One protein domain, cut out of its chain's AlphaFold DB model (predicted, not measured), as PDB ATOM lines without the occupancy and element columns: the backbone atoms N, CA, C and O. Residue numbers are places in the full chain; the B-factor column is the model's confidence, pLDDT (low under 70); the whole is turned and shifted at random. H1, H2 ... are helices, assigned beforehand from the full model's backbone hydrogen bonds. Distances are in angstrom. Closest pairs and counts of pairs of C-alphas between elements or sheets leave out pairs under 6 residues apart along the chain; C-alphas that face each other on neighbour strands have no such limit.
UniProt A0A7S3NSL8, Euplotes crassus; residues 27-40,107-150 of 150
ATOM      1  N   HIS A  27     290.823 104.831 225.805       89.25
ATOM      2  CA  HIS A  27     291.835 105.768 225.300       89.25
ATOM      3  C   HIS A  27     291.664 106.069 223.810       89.25
ATOM      4  O   HIS A  27     291.758 107.217 223.399       89.25
ATOM      5  N   ASN A  28     291.346 105.061 222.993       89.44
ATOM      6  CA  ASN A  28     291.029 105.286 221.587       89.44
ATOM      7  C   ASN A  28     290.029 104.237 221.070       89.44
ATOM      8  O   ASN A  28     290.429 103.191 220.547       89.44
ATOM      9  N   PRO A  29     288.714 104.507 221.159       89.12
ATOM     10  CA  PRO A  29     287.709 103.566 220.684       89.12
ATOM     11  C   PRO A  29     287.644 103.514 219.153       89.12
ATOM     12  O   PRO A  29     287.216 102.504 218.598       89.12
ATOM     13  N   ASN A  30     288.086 104.558 218.448       88.56
ATOM     14  CA  ASN A  30     288.086 104.584 216.985       88.56
ATOM     15  C   ASN A  30     289.062 103.573 216.380       88.56
ATOM     16  O   ASN A  30     288.780 103.013 215.324       88.56
ATOM     17  N   PHE A  31     290.168 103.301 217.072       89.00
ATOM     18  CA  PHE A  31     291.160 102.321 216.649       89.00
ATOM     19  C   PHE A  31     290.609 100.883 216.622       89.00
ATOM     20  O   PHE A  31     290.906 100.113 215.711       89.00
ATOM     21  N   PHE A  32     289.768 100.526 217.597       88.44
ATOM     22  CA  PHE A  32     289.174  99.187 217.704       88.44
ATOM     23  C   PHE A  32     287.861  99.037 216.933       88.44
ATOM     24  O   PHE A  32     287.348  97.925 216.793       88.44
ATOM     25  N   TRP A  33     287.304 100.138 216.437       87.50
ATOM     26  CA  TRP A  33     286.023 100.127 215.758       87.50
ATOM     27  C   TRP A  33     286.129  99.563 214.339       87.50
ATOM     28  O   TRP A  33     287.006  99.921 213.552       87.50
ATOM     29  N   VAL A  34     285.170  98.707 213.990       86.12
ATOM     30  CA  VAL A  34     284.992  98.182 212.635       86.12
ATOM     31  C   VAL A  34     283.636  98.646 212.125       86.12
ATOM     32  O   VAL A  34     282.611  98.404 212.762       86.12
ATOM     33  N   HIS A  35     283.624  99.321 210.976       85.06
ATOM     34  CA  HIS A  35     282.376  99.723 210.344       85.06
ATOM     35  C   HIS A  35     281.684  98.487 209.742       85.06
ATOM     36  O   HIS A  35     282.315  97.783 208.957       85.06
ATOM     37  N   PRO A  36     280.381  98.254 209.998       77.50
ATOM     38  CA  PRO A  36     279.658  97.108 209.429       77.50
ATOM     39  C   PRO A  36     279.580  97.071 207.893       77.50
ATOM     40  O   PRO A  36     279.308  96.024 207.319       77.50
ATOM     41  N   LEU A  37     279.783  98.215 207.230       83.50
ATOM     42  CA  LEU A  37     279.745  98.360 205.774       83.50
ATOM     43  C   LEU A  37     281.144  98.236 205.155       83.50
ATOM     44  O   LEU A  37     281.263  98.134 203.938       83.50
ATOM     45  N   ASP A  38     282.201  98.222 205.975       86.44
ATOM     46  CA  ASP A  38     283.552  97.902 205.521       86.44
ATOM     47  C   ASP A  38     283.629  96.384 205.330       86.44
ATOM     48  O   ASP A  38     283.913  95.616 206.257       86.44
ATOM     49  N   THR A  39     283.274  95.948 204.122       80.69
ATOM     50  CA  THR A  39     283.161  94.535 203.744       80.69
ATOM     51  C   THR A  39     284.484  93.799 203.910       80.69
ATOM     52  O   THR A  39     284.490  92.667 204.391       80.69
ATOM     53  N   SER A  40     285.612  94.448 203.614       86.38
ATOM     54  CA  SER A  40     286.949  93.866 203.767       86.38
ATOM     55  C   SER A  40     287.254  93.536 205.229       86.38
ATOM     56  O   SER A  40     287.559  92.387 205.565       86.38
ATOM     57  N   ARG A 107     286.716  86.128 217.172       88.25
ATOM     58  CA  ARG A 107     285.826  86.537 218.267       88.25
ATOM     59  C   ARG A 107     286.463  87.604 219.160       88.25
ATOM     60  O   ARG A 107     285.740  88.389 219.769       88.25
ATOM     61  N   GLN A 108     287.795  87.641 219.243       89.06
ATOM     62  CA  GLN A 108     288.517  88.601 220.081       89.06
ATOM     63  C   GLN A 108     288.414  90.002 219.482       89.06
ATOM     64  O   GLN A 108     288.017  90.948 220.167       89.06
ATOM     65  N   ARG A 109     288.661  90.112 218.174       88.62
ATOM     66  CA  ARG A 109     288.489  91.360 217.431       88.62
ATOM     67  C   ARG A 109     287.035  91.826 217.423       88.62
ATOM     68  O   ARG A 109     286.782  93.014 217.614       88.62
ATOM     69  N   LEU A 110     286.078  90.903 217.283       89.69
ATOM     70  CA  LEU A 110     284.651  91.227 217.370       89.69
ATOM     71  C   LEU A 110     284.275  91.804 218.744       89.69
ATOM     72  O   LEU A 110     283.534  92.784 218.817       89.69
ATOM     73  N   HIS A 111     284.803  91.237 219.831       90.62
ATOM     74  CA  HIS A 111     284.555  91.736 221.182       90.62
ATOM     75  C   HIS A 111     285.072  93.171 221.365       90.62
ATOM     76  O   HIS A 111     284.336  94.031 221.850       90.62
ATOM     77  N   ASN A 112     286.295  93.455 220.908       90.81
ATOM     78  CA  ASN A 112     286.885  94.798 220.950       90.81
ATOM     79  C   ASN A 112     286.100  95.811 220.084       90.81
ATOM     80  O   ASN A 112     285.900  96.968 220.470       90.81
ATOM     81  N   ALA A 113     285.606  95.382 218.920       90.56
ATOM     82  CA  ALA A 113     284.766  96.208 218.053       90.56
ATOM     83  C   ALA A 113     283.399  96.508 218.692       90.56
ATOM     84  O   ALA A 113     282.866  97.613 218.576       90.56
ATOM     85  N   TYR A 114     282.831  95.543 219.415       90.44
ATOM     86  CA  TYR A 114     281.562  95.724 220.111       90.44
ATOM     87  C   TYR A 114     281.684  96.670 221.313       90.44
ATOM     88  O   TYR A 114     280.836  97.548 221.495       90.44
ATOM     89  N   THR A 115     282.739  96.537 222.122       90.75
ATOM     90  CA  THR A 115     282.979  97.433 223.265       90.75
ATOM     91  C   THR A 115     283.246  98.865 222.807       90.75
ATOM     92  O   THR A 115     282.635  99.793 223.339       90.75
ATOM     93  N   SER A 116     284.060  99.058 221.765       91.00
ATOM     94  CA  SER A 116     284.283 100.384 221.170       91.00
ATOM     95  C   SER A 116     283.005 100.996 220.592       91.00
ATOM     96  O   SER A 116     282.731 102.173 220.830       91.00
ATOM     97  N   TYR A 117     282.167 100.210 219.908       91.25
ATOM     98  CA  TYR A 117     280.862 100.676 219.431       91.25
ATOM     99  C   TYR A 117     279.954 101.143 220.578       91.25
ATOM    100  O   TYR A 117     279.346 102.212 220.501       91.25
ATOM    101  N   ARG A 118     279.883 100.374 221.672       91.31
ATOM    102  CA  ARG A 118     279.098 100.745 222.859       91.31
ATOM    103  C   ARG A 118     279.614 102.029 223.510       91.31
ATOM    104  O   ARG A 118     278.795 102.870 223.872       91.31
ATOM    105  N   LEU A 119     280.934 102.203 223.611       89.81
ATOM    106  CA  LEU A 119     281.548 103.426 224.143       89.81
ATOM    107  C   LEU A 119     281.225 104.645 223.278       89.81
ATOM    108  O   LEU A 119     280.769 105.653 223.808       89.81
ATOM    109  N   ARG A 120     281.351 104.528 221.952       89.50
ATOM    110  CA  ARG A 120     281.005 105.606 221.012       89.50
ATOM    111  C   ARG A 120     279.534 106.001 221.063       89.50
ATOM    112  O   ARG A 120     279.211 107.173 220.916       89.50
ATOM    113  N   ARG A 121     278.635 105.031 221.266       90.06
ATOM    114  CA  ARG A 121     277.198 105.302 221.393       90.06
ATOM    115  C   ARG A 121     276.847 105.972 222.724       90.06
ATOM    116  O   ARG A 121     275.909 106.757 222.759       90.06
ATOM    117  N   ARG A 122     277.557 105.639 223.808       90.25
ATOM    118  CA  ARG A 122     277.320 106.223 225.137       90.25
ATOM    119  C   ARG A 122     277.942 107.614 225.280       90.25
ATOM    120  O   ARG A 122     277.328 108.472 225.897       90.25
ATOM    121  N   TYR A 123     279.119 107.831 224.698       88.69
ATOM    122  CA  TYR A 123     279.878 109.074 224.810       88.69
ATOM    123  C   TYR A 123     280.180 109.621 223.407       88.69
ATOM    124  O   TYR A 123     281.138 109.172 222.775       88.69
ATOM    125  N   PRO A 124     279.404 110.590 222.884       85.81
ATOM    126  CA  PRO A 124     279.605 111.096 221.523       85.81
ATOM    127  C   PRO A 124     280.974 111.770 221.340       85.81
ATOM    128  O   PRO A 124     281.578 111.653 220.276       85.81
ATOM    129  N   GLY A 125     281.521 112.386 222.398       84.06
ATOM    130  CA  GLY A 125     282.874 112.957 222.394       84.06
ATOM    131  C   GLY A 125     283.983 111.928 222.148       84.06
ATOM    132  O   GLY A 125     285.049 112.281 221.651       84.06
ATOM    133  N   ALA A 126     283.718 110.640 222.397       85.06
ATOM    134  CA  ALA A 126     284.670 109.561 222.157       85.06
ATOM    135  C   ALA A 126     284.978 109.341 220.665       85.06
ATOM    136  O   ALA A 126     286.018 108.784 220.323       85.06
ATOM    137  N   ILE A 127     284.097 109.798 219.767       86.06
ATOM    138  CA  ILE A 127     284.279 109.712 218.310       86.06
ATOM    139  C   ILE A 127     285.400 110.645 217.837       86.06
ATOM    140  O   ILE A 127     286.045 110.360 216.832       86.06
ATOM    141  N   ASN A 128     285.682 111.713 218.578       87.81
ATOM    142  CA  ASN A 128     286.704 112.689 218.206       87.81
ATOM    143  C   ASN A 128     288.090 112.337 218.766       87.81
ATOM    144  O   ASN A 128     289.061 113.030 218.474       87.81
ATOM    145  N   ILE A 129     288.203 111.271 219.567       85.31
ATOM    146  CA  ILE A 129     289.471 110.880 220.183       85.31
ATOM    147  C   ILE A 129     290.329 110.134 219.158       85.31
ATOM    148  O   ILE A 129     289.973 109.053 218.678       85.31
ATOM    149  N   THR A 130     291.481 110.713 218.837       84.19
ATOM    150  CA  THR A 130     292.487 110.132 217.942       84.19
ATOM    151  C   THR A 130     293.854 110.176 218.612       84.19
ATOM    152  O   THR A 130     294.684 111.032 218.312       84.19
ATOM    153  N   GLU A 131     294.075 109.262 219.552       82.50
ATOM    154  CA  GLU A 131     295.357 109.107 220.241       82.50
ATOM    155  C   GLU A 131     296.258 108.121 219.477       82.50
ATOM    156  O   GLU A 131     295.793 107.074 219.009       82.50
ATOM    157  N   LYS A 132     297.536 108.480 219.313       77.69
ATOM    158  CA  LYS A 132     298.585 107.637 218.711       77.69
ATOM    159  C   LYS A 132     299.370 106.945 219.835       77.69
ATOM    160  O   LYS A 132     299.425 107.484 220.932       77.69
ATOM    161  N   ASP A 133     299.983 105.789 219.575       79.38
ATOM    162  CA  ASP A 133     300.717 104.976 220.566       79.38
ATOM    163  C   ASP A 133     299.860 104.455 221.737       79.38
ATOM    164  O   ASP A 133     300.227 104.545 222.913       79.38
ATOM    165  N   ILE A 134     298.715 103.852 221.416       83.69
ATOM    166  CA  ILE A 134     297.722 103.391 222.403       83.69
ATOM    167  C   ILE A 134     298.321 102.326 223.334       83.69
ATOM    168  O   ILE A 134     297.949 102.232 224.505       83.69
ATOM    169  N   TRP A 135     299.279 101.536 222.839       80.56
ATOM    170  CA  TRP A 135     299.944 100.477 223.598       80.56
ATOM    171  C   TRP A 135     300.535 100.947 224.938       80.56
ATOM    172  O   TRP A 135     300.518 100.179 225.904       80.56
ATOM    173  N   LYS A 136     301.004 102.202 225.028       82.94
ATOM    174  CA  LYS A 136     301.602 102.783 226.246       82.94
ATOM    175  C   LYS A 136     300.606 102.857 227.402       82.94
ATOM    176  O   LYS A 136     300.993 102.765 228.560       82.94
ATOM    177  N   HIS A 137     299.316 102.953 227.094       82.69
ATOM    178  CA  HIS A 137     298.246 103.088 228.079       82.69
ATOM    179  C   HIS A 137     297.730 101.741 228.605       82.69
ATOM    180  O   HIS A 137     296.737 101.672 229.333       82.69
ATOM    181  N   LYS A 138     298.397 100.634 228.268       80.88
ATOM    182  CA  LYS A 138     298.020  99.303 228.742       80.88
ATOM    183  C   LYS A 138     298.157  99.207 230.263       80.88
ATOM    184  O   LYS A 138     299.254  99.229 230.800       80.88
ATOM    185  N   GLY A 139     297.025  99.036 230.946       79.00
ATOM    186  CA  GLY A 139     296.967  98.922 232.409       79.00
ATOM    187  C   GLY A 139     296.824 100.259 233.141       79.00
ATOM    188  O   GLY A 139     296.642 100.258 234.357       79.00
ATOM    189  N   HIS A 140     296.838 101.381 232.420       81.25
ATOM    190  CA  HIS A 140     296.541 102.694 232.980       81.25
ATOM    191  C   HIS A 140     295.033 102.961 232.958       81.25
ATOM    192  O   HIS A 140     294.304 102.465 232.097       81.25
ATOM    193  N   LYS A 141     294.546 103.729 233.938       81.31
ATOM    194  CA  LYS A 141     293.167 104.221 233.932       81.31
ATOM    195  C   LYS A 141     293.080 105.419 232.988       81.31
ATOM    196  O   LYS A 141     293.951 106.286 233.008       81.31
ATOM    197  N   CYS A 142     292.024 105.469 232.183       79.50
ATOM    198  CA  CYS A 142     291.750 106.622 231.338       79.50
ATOM    199  C   CYS A 142     291.208 107.760 232.217       79.50
ATOM    200  O   CYS A 142     290.135 107.612 232.797       79.50
ATOM    201  N   HIS A 143     291.949 108.866 232.319       77.50
ATOM    202  CA  HIS A 143     291.564 110.074 233.070       77.50
ATOM    203  C   HIS A 143     290.800 111.094 232.211       77.50
ATOM    204  O   HIS A 143     290.676 112.260 232.574       77.50
ATOM    205  N   ASN A 144     290.325 110.689 231.028       78.75
ATOM    206  CA  ASN A 144     289.569 111.595 230.177       78.75
ATOM    207  C   ASN A 144     288.247 111.960 230.856       78.75
ATOM    208  O   ASN A 144     287.400 111.093 231.072       78.75
ATOM    209  N   HIS A 145     288.056 113.262 231.075       75.69
ATOM    210  CA  HIS A 145     286.840 113.862 231.634       75.69
ATOM    211  C   HIS A 145     285.556 113.427 230.903       75.69
ATOM    212  O   HIS A 145     284.488 113.405 231.494       75.69
ATOM    213  N   ILE A 146     285.658 113.025 229.628       79.50
ATOM    214  CA  ILE A 146     284.548 112.490 228.817       79.50
ATOM    215  C   ILE A 146     283.923 111.231 229.450       79.50
ATOM    216  O   ILE A 146     282.746 110.952 229.222       79.50
ATOM    217  N   TYR A 147     284.703 110.457 230.211       77.75
ATOM    218  CA  TYR A 147     284.274 109.205 230.839       77.75
ATOM    219  C   TYR A 147     284.103 109.305 232.361       77.75
ATOM    220  O   TYR A 147     283.628 108.346 232.973       77.75
ATOM    221  N   GLU A 148     284.484 110.431 232.969       70.44
ATOM    222  CA  GLU A 148     284.149 110.734 234.360       70.44
ATOM    223  C   GLU A 148     282.665 111.121 234.428       70.44
ATOM    224  O   GLU A 148     282.136 111.763 233.527       70.44
ATOM    225  N   PHE A 149     281.966 110.603 235.436       57.19
ATOM    226  CA  PHE A 149     280.506 110.530 235.521       57.19
ATOM    227  C   PHE A 149     279.750 111.804 235.078       57.19
ATOM    228  O   PHE A 149     279.982 112.888 235.611       57.19
ATOM    229  N   GLN A 150     278.791 111.616 234.159       44.94
ATOM    230  CA  GLN A 150     277.494 112.307 234.199       44.94
ATOM    231  C   GLN A 150     276.583 111.582 235.187       44.94
ATOM    232  O   GLN A 150     276.622 110.324 235.184       44.94
TER     233      GLN A 150
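This is residues 27 to 40 and 107 to 150 of the 150 residues of a protein of Euplotes crassus (UniProt A0A7S3NSL8). One long helix, H2, is the main rod of a small helical cluster: the short helix H1 packs on H2 and H3, and H3 follows at the end of H2. From H3 the chain runs through the five residues 129 to 133, a tight link, out to the small helix H4, which touches no helix, and residues 138 to 150, with no named element, lead on from there to the chain's last residue; residues 33 to 40 run from H1 to the cut. The printed part has 58 residues with four named helices, in the order H1, H2, H3, H4, and no named strand; the class is all helix, and the named helices hold 29 of the 58 residues. It is only just compact, close to loose, with a radius of gyration of the C-alphas of 12.0 A and spans of 34 by 26 by 19 A.

Start at H2, residues 107 to 122, the longest helix. Look next at H1, residues 29 to 32: it touches H2 with 9 pairs of C-alphas within 8 A, the closest being those of Pro 29 and Ser 116, 4.7 A apart. H3, residues 124 to 128, touches H2 only at the corner by their link, and only just, with 3 pairs of C-alphas within 8 A; H2 takes part with residues 119 to 120 alone, and the closest C-alphas are those of Arg 120 and Ala 126, 5.5 A apart. H1 and H3 touch as well, their closest C-alphas being those of Asn 30 and Ile 127, 6.5 A apart. H4, residues 134 to 137, is apart from H1, H2 and H3. In the backbone of H2 every O i to N i+4 pair is within hydrogen-bond range; in H3 it is 0 of 1, beside 2 of 2 O i to N i+3 pairs, and H1 and H4 are too short for an i+4 pair.

Find C-alpha 107 at (285.826, 86.537, 218.267); from there H2 runs 22.5 A to C-alpha 122 at (277.320, 106.223, 225.137). H3 measures 8.0 A from its first to its last C-alpha. Go back to C-alpha 29 at (287.709, 103.566, 220.684) for the beginning of H1, and on to C-alpha 137 at (298.246, 103.088, 228.079) for the end of H4.

The two C-alphas farthest apart are those of Ser 40 and Gln 150, 36.8 A. Residues 41 to 106 are not printed, and C-alphas 40 and 107 are 16.3 A apart across this cut, which lies in the link from H1 to H2. The links H2 to H3 and H3 to H4 are tight. Residues 138 to 150 hold no named element, and Gln 150 is the chain's last residue. The mean pLDDT of the printed part is 84.0, and residues 149 to 150 are under 70.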